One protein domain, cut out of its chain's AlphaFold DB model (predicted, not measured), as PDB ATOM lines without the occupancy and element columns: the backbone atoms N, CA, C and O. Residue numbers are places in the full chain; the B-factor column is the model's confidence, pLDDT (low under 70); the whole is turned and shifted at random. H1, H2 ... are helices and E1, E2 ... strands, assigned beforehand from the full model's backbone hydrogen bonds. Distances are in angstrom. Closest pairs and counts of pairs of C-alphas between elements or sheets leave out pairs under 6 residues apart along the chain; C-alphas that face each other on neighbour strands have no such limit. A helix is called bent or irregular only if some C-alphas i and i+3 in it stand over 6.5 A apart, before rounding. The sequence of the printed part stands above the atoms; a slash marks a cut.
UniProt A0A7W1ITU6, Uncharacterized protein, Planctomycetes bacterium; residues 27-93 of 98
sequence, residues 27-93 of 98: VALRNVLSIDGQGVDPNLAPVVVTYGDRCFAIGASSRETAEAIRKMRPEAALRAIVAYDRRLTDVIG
ATOM      1  N   VAL A  27      -4.517  -3.936  43.776       86.56
ATOM      2  CA  VAL A  27      -4.099  -3.546  42.435       86.56
ATOM      3  C   VAL A  27      -5.299  -3.693  41.510       86.56
ATOM      4  O   VAL A  27      -5.697  -4.802  41.156       86.56
ATOM      5  N   ALA A  28      -5.901  -2.576  41.113       86.25
ATOM      6  CA  ALA A  28      -6.971  -2.584  40.125       86.25
ATOM      7  C   ALA A  28      -6.417  -2.935  38.739       86.25
ATOM      8  O   ALA A  28      -5.709  -2.137  38.120       86.25
ATOM      9  N   LEU A  29      -6.759  -4.125  38.244       84.56
ATOM     10  CA  LEU A  29      -6.496  -4.519  36.869       84.56
ATOM     11  C   LEU A  29      -7.541  -3.827  35.999       84.56
ATOM     12  O   LEU A  29      -8.729  -4.129  36.056       84.56
ATOM     13  N   ARG A  30      -7.099  -2.845  35.212       84.50
ATOM     14  CA  ARG A  30      -7.945  -2.123  34.252       84.50
ATOM     15  C   ARG A  30      -8.119  -2.947  32.974       84.50
ATOM     16  O   ARG A  30      -7.779  -2.478  31.891       84.50
ATOM     17  N   ASN A  31      -8.562  -4.195  33.123       88.88
ATOM     18  CA  ASN A  31      -8.775  -5.092  31.998       88.88
ATOM     19  C   ASN A  31      -9.955  -4.611  31.150       88.88
ATOM     20  O   ASN A  31     -10.984  -4.200  31.682       88.88
ATOM     21  N   VAL A  32      -9.795  -4.663  29.829       88.56
ATOM     22  CA  VAL A  32     -10.891  -4.364  28.889       88.56
ATOM     23  C   VAL A  32     -11.716  -5.619  28.623       88.56
ATOM     24  O   VAL A  32     -12.935  -5.545  28.472       88.56
ATOM     25  N   LEU A  33     -11.042  -6.772  28.600       89.75
ATOM     26  CA  LEU A  33     -11.642  -8.083  28.384       89.75
ATOM     27  C   LEU A  33     -11.590  -8.919  29.664       89.75
ATOM     28  O   LEU A  33     -10.615  -8.887  30.416       89.75
ATOM     29  N   SER A  34     -12.661  -9.662  29.908       90.44
ATOM     30  CA  SER A  34     -12.820 -10.594  31.022       90.44
ATOM     31  C   SER A  34     -12.268 -11.997  30.667       90.44
ATOM     32  O   SER A  34     -11.765 -12.214  29.564       90.44
ATOM     33  N   ILE A  35     -12.319 -12.962  31.600       88.56
ATOM     34  CA  ILE A  35     -11.775 -14.336  31.432       88.56
ATOM     35  C   ILE A  35     -12.450 -15.164  30.323       88.56
ATOM     36  O   ILE A  35     -11.986 -16.248  29.984       88.56
ATOM     37  N   ASP A  36     -13.563 -14.677  29.801       89.25
ATOM     38  CA  ASP A  36     -14.386 -15.236  28.731       89.25
ATOM     39  C   ASP A  36     -14.183 -14.496  27.393       89.25
ATOM     40  O   ASP A  36     -14.850 -14.800  26.407       89.25
ATOM     41  N   GLY A  37     -13.278 -13.511  27.352       87.81
ATOM     42  CA  GLY A  37     -12.997 -12.702  26.165       87.81
ATOM     43  C   GLY A  37     -14.073 -11.661  25.837       87.81
ATOM     44  O   GLY A  37     -13.945 -10.959  24.837       87.81
ATOM     45  N   GLN A  38     -15.114 -11.540  26.662       91.50
ATOM     46  CA  GLN A  38     -16.135 -10.500  26.540       91.50
ATOM     47  C   GLN A  38     -15.675  -9.196  27.199       91.50
ATOM     48  O   GLN A  38     -14.810  -9.199  28.080       91.50
ATOM     49  N   GLY A  39     -16.272  -8.076  26.787       91.88
ATOM     50  CA  GLY A  39     -16.025  -6.774  27.408       91.88
ATOM     51  C   GLY A  39     -16.436  -6.757  28.881       91.88
ATOM     52  O   GLY A  39     -17.446  -7.352  29.255       91.88
ATOM     53  N   VAL A  40     -15.650  -6.083  29.720       93.31
ATOM     54  CA  VAL A  40     -15.987  -5.874  31.136       93.31
ATOM     55  C   VAL A  40     -17.235  -4.997  31.262       93.31
ATOM     56  O   VAL A  40     -17.313  -3.941  30.634       93.31
ATOM     57  N   ASP A  41     -18.182  -5.404  32.109       93.06
ATOM     58  CA  ASP A  41     -19.334  -4.576  32.466       93.06
ATOM     59  C   ASP A  41     -18.911  -3.557  33.543       93.06
ATOM     60  O   ASP A  41     -18.569  -3.955  34.664       93.06
ATOM     61  N   PRO A  42     -18.932  -2.244  33.251       88.50
ATOM     62  CA  PRO A  42     -18.523  -1.214  34.205       88.50
ATOM     63  C   PRO A  42     -19.479  -1.076  35.400       88.50
ATOM     64  O   PRO A  42     -19.119  -0.445  36.393       88.50
ATOM     65  N   ASN A  43     -20.688  -1.639  35.322       91.75
ATOM     66  CA  ASN A  43     -21.671  -1.600  36.406       91.75
ATOM     67  C   ASN A  43     -21.477  -2.738  37.417       91.75
ATOM     68  O   ASN A  43     -22.099  -2.728  38.484       91.75
ATOM     69  N   LEU A  44     -20.642  -3.732  37.100       92.19
ATOM     70  CA  LEU A  44     -20.328  -4.825  38.011       92.19
ATOM     71  C   LEU A  44     -19.144  -4.473  38.905       92.19
ATOM     72  O   LEU A  44     -18.113  -3.968  38.466       92.19
ATOM     73  N   ALA A  45     -19.281  -4.807  40.188       90.25
ATOM     74  CA  ALA A  45     -18.177  -4.696  41.125       90.25
ATOM     75  C   ALA A  45     -17.047  -5.661  40.718       90.25
ATOM     76  O   ALA A  45     -17.322  -6.839  40.454       90.25
ATOM     77  N   PRO A  46     -15.783  -5.204  40.705       90.50
ATOM     78  CA  PRO A  46     -14.664  -6.055  40.343       90.50
ATOM     79  C   PRO A  46     -14.469  -7.177  41.369       90.50
ATOM     80  O   PRO A  46     -14.701  -7.018  42.571       90.50
ATOM     81  N   VAL A  47     -14.014  -8.327  40.887       92.19
ATOM     82  CA  VAL A  47     -13.681  -9.478  41.719       92.19
ATOM     83  C   VAL A  47     -12.264  -9.315  42.240       92.19
ATOM     84  O   VAL A  47     -11.320  -9.221  41.460       92.19
ATOM     85  N   VAL A  48     -12.105  -9.305  43.561       91.69
ATOM     86  CA  VAL A  48     -10.781  -9.281  44.184       91.69
ATOM     87  C   VAL A  48     -10.246 -10.706  44.284       91.69
ATOM     88  O   VAL A  48     -10.885 -11.579  44.869       91.69
ATOM     89  N   VAL A  49      -9.072 -10.931  43.705       90.44
ATOM     90  CA  VAL A  49      -8.349 -12.200  43.697       90.44
ATOM     91  C   VAL A  49      -6.991 -11.992  44.351       90.44
ATOM     92  O   VAL A  49      -6.219 -11.130  43.937       90.44
ATOM     93  N   THR A  50      -6.684 -12.796  45.361       89.88
ATOM     94  CA  THR A  50      -5.394 -12.752  46.058       89.88
ATOM     95  C   THR A  50      -4.456 -13.807  45.483       89.88
ATOM     96  O   THR A  50      -4.814 -14.982  45.399       89.88
ATOM     97  N   TYR A  51      -3.255 -13.395  45.079       86.94
ATOM     98  CA  TYR A  51      -2.206 -14.280  44.577       86.94
ATOM     99  C   TYR A  51      -0.847 -13.847  45.133       86.94
ATOM    100  O   TYR A  51      -0.386 -12.734  44.867       86.94
ATOM    101  N   GLY A  52      -0.216 -14.728  45.917       86.12
ATOM    102  CA  GLY A  52       0.929 -14.356  46.754       86.12
ATOM    103  C   GLY A  52       0.536 -13.266  47.755       86.12
ATOM    104  O   GLY A  52      -0.569 -13.295  48.291       86.12
ATOM    105  N   ASP A  53       1.402 -12.272  47.936       84.31
ATOM    106  CA  ASP A  53       1.183 -11.113  48.818       84.31
ATOM    107  C   ASP A  53       0.382  -9.971  48.159       84.31
ATOM    108  O   ASP A  53       0.315  -8.855  48.676       84.31
ATOM    109  N   ARG A  54      -0.207 -10.211  46.978       87.25
ATOM    110  CA  ARG A  54      -0.895  -9.182  46.184       87.25
ATOM    111  C   ARG A  54      -2.377  -9.494  46.024       87.25
ATOM    112  O   ARG A  54      -2.770 -10.624  45.736       87.25
ATOM    113  N   CYS A  55      -3.194  -8.453  46.132       89.75
ATOM    114  CA  CYS A  55      -4.616  -8.489  45.812       89.75
ATOM    115  C   CYS A  55      -4.850  -7.797  44.470       89.75
ATOM    116  O   CYS A  55      -4.407  -6.669  44.269       89.75
ATOM    117  N   PHE A  56      -5.570  -8.447  43.566       90.62
ATOM    118  CA  PHE A  56      -5.882  -7.946  42.232       90.62
ATOM    119  C   PHE A  56      -7.390  -7.785  42.085       90.62
ATOM    120  O   PHE A  56      -8.124  -8.748  42.269       90.62
ATOM    121  N   ALA A  57      -7.864  -6.593  41.740       91.56
ATOM    122  CA  ALA A  57      -9.268  -6.374  41.402       91.56
ATOM    123  C   ALA A  57      -9.466  -6.539  39.892       91.56
ATOM    124  O   ALA A  57      -8.837  -5.833  39.110       91.56
ATOM    125  N   ILE A  58     -10.324  -7.476  39.506       91.19
ATOM    126  CA  ILE A  58     -10.554  -7.926  38.132       91.19
ATOM    127  C   ILE A  58     -11.967  -7.538  37.701       91.19
ATOM    128  O   ILE A  58     -12.937  -7.900  38.366       91.19
ATOM    129  N   GLY A  59     -12.098  -6.862  36.563       93.00
ATOM    130  CA  GLY A  59     -13.389  -6.625  35.927       93.00
ATOM    131  C   GLY A  59     -13.971  -7.902  35.317       93.00
ATOM    132  O   GLY A  59     -13.249  -8.674  34.684       93.00
ATOM    133  N   ALA A  60     -15.277  -8.108  35.485       93.50
ATOM    134  CA  ALA A  60     -16.019  -9.228  34.909       93.50
ATOM    135  C   ALA A  60     -17.021  -8.735  33.855       93.50
ATOM    136  O   ALA A  60     -17.530  -7.620  33.951       93.50
ATOM    137  N   SER A  61     -17.320  -9.574  32.866       94.12
ATOM    138  CA  SER A  61     -18.321  -9.296  31.822       94.12
ATOM    139  C   SER A  61     -19.766  -9.489  32.291       94.12
ATOM    140  O   SER A  61     -20.677  -8.831  31.804       94.12
ATOM    141  N   SER A  62     -19.992 -10.399  33.241       95.00
ATOM    142  CA  SER A  62     -21.309 -10.717  33.791       95.00
ATOM    143  C   SER A  62     -21.194 -11.201  35.240       95.00
ATOM    144  O   SER A  62     -20.100 -11.489  35.741       95.00
ATOM    145  N   ARG A  63     -22.332 -11.322  35.938       93.94
ATOM    146  CA  ARG A  63     -22.370 -11.896  37.296       93.94
ATOM    147  C   ARG A  63     -21.905 -13.352  37.315       93.94
ATOM    148  O   ARG A  63     -21.181 -13.739  38.228       93.94
ATOM    149  N   GLU A  64     -22.278 -14.126  36.302       93.19
ATOM    150  CA  GLU A  64     -21.854 -15.521  36.147       93.19
ATOM    151  C   GLU A  64     -20.336 -15.607  35.974       93.19
ATOM    152  O   GLU A  64     -19.676 -16.406  36.640       93.19
ATOM    153  N   THR A  65     -19.759 -14.717  35.162       92.69
ATOM    154  CA  THR A  65     -18.308 -14.640  34.990       92.69
ATOM    155  C   THR A  65     -17.608 -14.218  36.280       92.69
ATOM    156  O   THR A  65     -16.581 -14.790  36.642       92.69
ATOM    157  N   ALA A  66     -18.180 -13.275  37.034       92.88
ATOM    158  CA  ALA A  66     -17.655 -12.887  38.340       92.88
ATOM    159  C   ALA A  66     -17.641 -14.067  39.330       92.88
ATOM    160  O   ALA A  66     -16.661 -14.269  40.049       92.88
ATOM    161  N   GLU A  67     -18.698 -14.882  39.356       93.00
ATOM    162  CA  GLU A  67     -18.722 -16.116  40.145       93.00
ATOM    163  C   GLU A  67     -17.699 -17.145  39.661       93.00
ATOM    164  O   GLU A  67     -17.046 -17.786  40.488       93.00
ATOM    165  N   ALA A  68     -17.534 -17.294  38.347       92.06
ATOM    166  CA  ALA A  68     -16.533 -18.184  37.776       92.06
ATOM    167  C   ALA A  68     -15.115 -17.773  38.207       92.06
ATOM    168  O   ALA A  68     -14.355 -18.628  38.658       92.06
ATOM    169  N   ILE A  69     -14.788 -16.474  38.177       91.31
ATOM    170  CA  ILE A  69     -13.503 -15.941  38.663       91.31
ATOM    171  C   ILE A  69     -13.302 -16.274  40.149       91.31
ATOM    172  O   ILE A  69     -12.225 -16.726  40.527       91.31
ATOM    173  N   ARG A  70     -14.338 -16.113  40.987       91.25
ATOM    174  CA  ARG A  70     -14.272 -16.424  42.431       91.25
ATOM    175  C   ARG A  70     -14.050 -17.909  42.723       91.25
ATOM    176  O   ARG A  70     -13.418 -18.242  43.721       91.25
ATOM    177  N   LYS A  71     -14.606 -18.794  41.891       92.25
ATOM    178  CA  LYS A  71     -14.490 -20.257  42.034       92.25
ATOM    179  C   LYS A  71     -13.200 -20.802  41.412       92.25
ATOM    180  O   LYS A  71     -12.778 -21.910  41.735       92.25
ATOM    181  N   MET A  72     -12.579 -20.047  40.509       91.69
ATOM    182  CA  MET A  72     -11.345 -20.427  39.833       91.69
ATOM    183  C   MET A  72     -10.130 -20.260  40.754       91.69
ATOM    184  O   MET A  72     -10.112 -19.435  41.664       91.69
ATOM    185  N   ARG A  73      -9.065 -21.033  40.502       91.31
ATOM    186  CA  ARG A  73      -7.781 -20.793  41.172       91.31
ATOM    187  C   ARG A  73      -7.266 -19.389  40.813       91.31
ATOM    188  O   ARG A  73      -7.245 -19.076  39.621       91.31
ATOM    189  N   PRO A  74      -6.769 -18.597  41.783       89.69
ATOM    190  CA  PRO A  74      -6.271 -17.240  41.548       89.69
ATOM    191  C   PRO A  74      -5.300 -17.120  40.373       89.69
ATOM    192  O   PRO A  74      -5.474 -16.285  39.492       89.69
ATOM    193  N   GLU A  75      -4.318 -18.022  40.307       90.56
ATOM    194  CA  GLU A  75      -3.338 -18.055  39.219       90.56
ATOM    195  C   GLU A  75      -3.991 -18.294  37.851       90.56
ATOM    196  O   GLU A  75      -3.625 -17.659  36.867       90.56
ATOM    197  N   ALA A  76      -4.968 -19.201  37.778       90.25
ATOM    198  CA  ALA A  76      -5.657 -19.518  36.532       90.25
ATOM    199  C   ALA A  76      -6.521 -18.341  36.059       90.25
ATOM    200  O   ALA A  76      -6.505 -18.034  34.869       90.25
ATOM    201  N   ALA A  77      -7.190 -17.641  36.980       90.62
ATOM    202  CA  ALA A  77      -7.955 -16.439  36.661       90.62
ATOM    203  C   ALA A  77      -7.049 -15.332  36.100       90.62
ATOM    204  O   ALA A  77      -7.313 -14.796  35.026       90.62
ATOM    205  N   LEU A  78      -5.933 -15.049  36.781       90.00
ATOM    206  CA  LEU A  78      -4.957 -14.053  36.338       90.00
ATOM    207  C   LEU A  78      -4.330 -14.422  34.986       90.00
ATOM    208  O   LEU A  78      -4.210 -13.569  34.109       90.00
ATOM    209  N   ARG A  79      -3.979 -15.700  34.779       88.69
ATOM    210  CA  ARG A  79      -3.481 -16.202  33.488       88.69
ATOM    211  C   ARG A  79      -4.514 -16.043  32.378       88.69
ATOM    212  O   ARG A  79      -4.144 -15.641  31.281       88.69
ATOM    213  N   ALA A  80      -5.781 -16.356  32.648       89.56
ATOM    214  CA  ALA A  80      -6.854 -16.214  31.670       89.56
ATOM    215  C   ALA A  80      -7.024 -14.745  31.260       89.56
ATOM    216  O   ALA A  80      -7.037 -14.443  30.072       89.56
ATOM    217  N   ILE A  81      -7.037 -13.822  32.222       89.19
ATOM    218  CA  ILE A  81      -7.106 -12.380  31.938       89.19
ATOM    219  C   ILE A  81      -5.919 -11.924  31.104       89.19
ATOM    220  O   ILE A  81      -6.117 -11.219  30.127       89.19
ATOM    221  N   VAL A  82      -4.701 -12.360  31.427       89.06
ATOM    222  CA  VAL A  82      -3.507 -12.027  30.633       89.06
ATOM    223  C   VAL A  82      -3.564 -12.629  29.227       89.06
ATOM    224  O   VAL A  82      -3.069 -12.023  28.278       89.06
ATOM    225  N   ALA A  83      -4.176 -13.804  29.063       88.31
ATOM    226  CA  ALA A  83      -4.349 -14.417  27.752       88.31
ATOM    227  C   ALA A  83      -5.244 -13.566  26.835       88.31
ATOM    228  O   ALA A  83      -4.934 -13.444  25.647       88.31
ATOM    229  N   TYR A  84      -6.297 -12.951  27.387       87.38
ATOM    230  CA  TYR A  84      -7.212 -12.075  26.645       87.38
ATOM    231  C   TYR A  84      -6.749 -10.609  26.590       87.38
ATOM    232  O   TYR A  84      -6.927  -9.950  25.570       87.38
ATOM    233  N   ASP A  85      -6.096 -10.107  27.635       83.69
ATOM    234  CA  ASP A  85      -5.579  -8.742  27.751       83.69
ATOM    235  C   ASP A  85      -4.088  -8.763  28.130       83.69
ATOM    236  O   ASP A  85      -3.674  -8.577  29.281       83.69
ATOM    237  N   ARG A  86      -3.249  -8.998  27.111       81.94
ATOM    238  CA  ARG A  86      -1.789  -9.155  27.256       81.94
ATOM    239  C   ARG A  86      -1.085  -7.949  27.876       81.94
ATOM    240  O   ARG A  86       0.032  -8.101  28.368       81.94
ATOM    241  N   ARG A  87      -1.719  -6.773  27.891       82.19
ATOM    242  CA  ARG A  87      -1.174  -5.550  28.509       82.19
ATOM    243  C   ARG A  87      -1.002  -5.689  30.021       82.19
ATOM    244  O   ARG A  87      -0.241  -4.945  30.626       82.19
ATOM    245  N   LEU A  88      -1.702  -6.643  30.631       83.44
ATOM    246  CA  LEU A  88      -1.666  -6.879  32.072       83.44
ATOM    247  C   LEU A  88      -0.528  -7.812  32.497       83.44
ATOM    248  O   LEU A  88      -0.311  -7.983  33.696       83.44
ATOM    249  N   THR A  89       0.220  -8.383  31.544       83.94
ATOM    250  CA  THR A  89       1.352  -9.281  31.829       83.94
ATOM    251  C   THR A  89       2.359  -8.622  32.772       83.94
ATOM    252  O   THR A  89       2.697  -9.204  33.802       83.94
ATOM    253  N   ASP A  90       2.762  -7.385  32.471       79.69
ATOM    254  CA  ASP A  90       3.730  -6.618  33.264       79.69
ATOM    255  C   ASP A  90       3.204  -6.239  34.656       79.69
ATOM    256  O   ASP A  90       3.969  -6.136  35.612       79.69
ATOM    257  N   VAL A  91       1.886  -6.066  34.802       79.94
ATOM    258  CA  VAL A  91       1.261  -5.670  36.075       79.94
ATOM    259  C   VAL A  91       1.153  -6.856  37.028       79.94
ATOM    260  O   VAL A  91       1.400  -6.723  38.233       79.94
ATOM    261  N   ILE A  92       0.765  -8.019  36.501       82.31
ATOM    262  CA  ILE A  92       0.552  -9.222  37.304       82.31
ATOM    263  C   ILE A  92       1.890  -9.919  37.592       82.31
ATOM    264  O   ILE A  92       2.079 -10.411  38.703       82.31
ATOM    265  N   GLY A  93       2.839  -9.904  36.647       72.25
ATOM    266  CA  GLY A  93       4.166 -10.495  36.839       72.25
ATOM    267  C   GLY A  93       4.127 -12.019  36.991       72.25
ATOM    268  O   GLY A  93       4.850 -12.581  37.810       72.25
TER     269      GLY A  93
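What this domain is: This is residues 27 to 93 of the 98 residues of an uncharacterized protein of Planctomycetes bacterium (UniProt A0A7W1ITU6). A small three-stranded sheet, E1, E3 and E2, makes a wall; helix H2 crosses one face of it slantwise, and H3 folds back beside H2 on the same face in a helical hairpin. H1 only grazes the sheet, near E2, and a long unnamed stretch, residues 30 to 46, leads from E1 to the hairpin of E2 and E3. The printed part has 67 residues, with three named strands followed along the chain by three named helices; the sheet's order is E1 E3 E2, mixed, and the class is mixed, helices and strands. The whole is compact, with a radius of gyration of the C-alphas of 10.3 A, and rounded, spanning 26 by 22 by 17 A.

Where its parts are: Find C-alpha 27 at (-4.099, -3.546, 42.435), where E1 begins; it ends at residue 29. Go on to C-alpha 47 at (-13.681, -9.478, 41.719), the start of E2, residues 47 to 51, 12.8 A long. E3 takes residues 54 to 58, 12.6 A. H1 runs from residue 63 to 71, 12.4 A, and H2 from 74 to 84, 15.8 A. H3, residues 86 to 92, 10.3 A, ends at C-alpha 92, (0.552, -9.222, 37.304); it is irregular, but only just, with C-alphas 87 and 90 6.9 A apart.

How they stand to each other: Start at the inner strand E3. E1 is its parallel neighbour, at 32 degrees; look for N 27 and O 55, 2.8 A apart, within hydrogen-bond range. E2 is its antiparallel neighbour, at 151 degrees, with N 49 and O 56 at 2.8 A. H2 is on the sheet at a height of 10.2 A, over E1 and E3 and only just not over E2, on which 2 of its C-alphas fall; on the local plane it stands at 51 degrees to E3, slantwise to the strands. Its closest C-alphas to E2 are those of Pro 74 and Val 49, 5.9 A apart. H3 is on the same face at a height of 8.7 A, over none of the strands, but only just, since 2 of its C-alphas fall on E3. H2 and H3 touch, their closest C-alphas being those of Val 82 and Leu 88, 5.7 A apart, at a shallow tilt of 31 degrees, opposite ways. H1 grazes the sheet with residues 65 to 70; the closest C-alphas of H1 and E2 are those of Ala 66 and Val 47, 6.2 A apart. H1 and H2 are close but not clearly touching, with Ile 69 and Ala 77 as closest C-alphas at 5.9 A; H1 and H3 are apart. In H1 and H2 every O i to N i+4 pair is within hydrogen-bond range; in H3 1 of 3 is, beside 2 of 4 O i to N i+3 pairs.

The domain as a whole: The two C-alphas farthest apart are those of Gln 38 and Asp 53, 28.2 A. The printed part has no cut. The link from E1 to E2, 17 residues, is long; the others are tight. The mean pLDDT of the printed part is 89.0, and no printed residue is under 70.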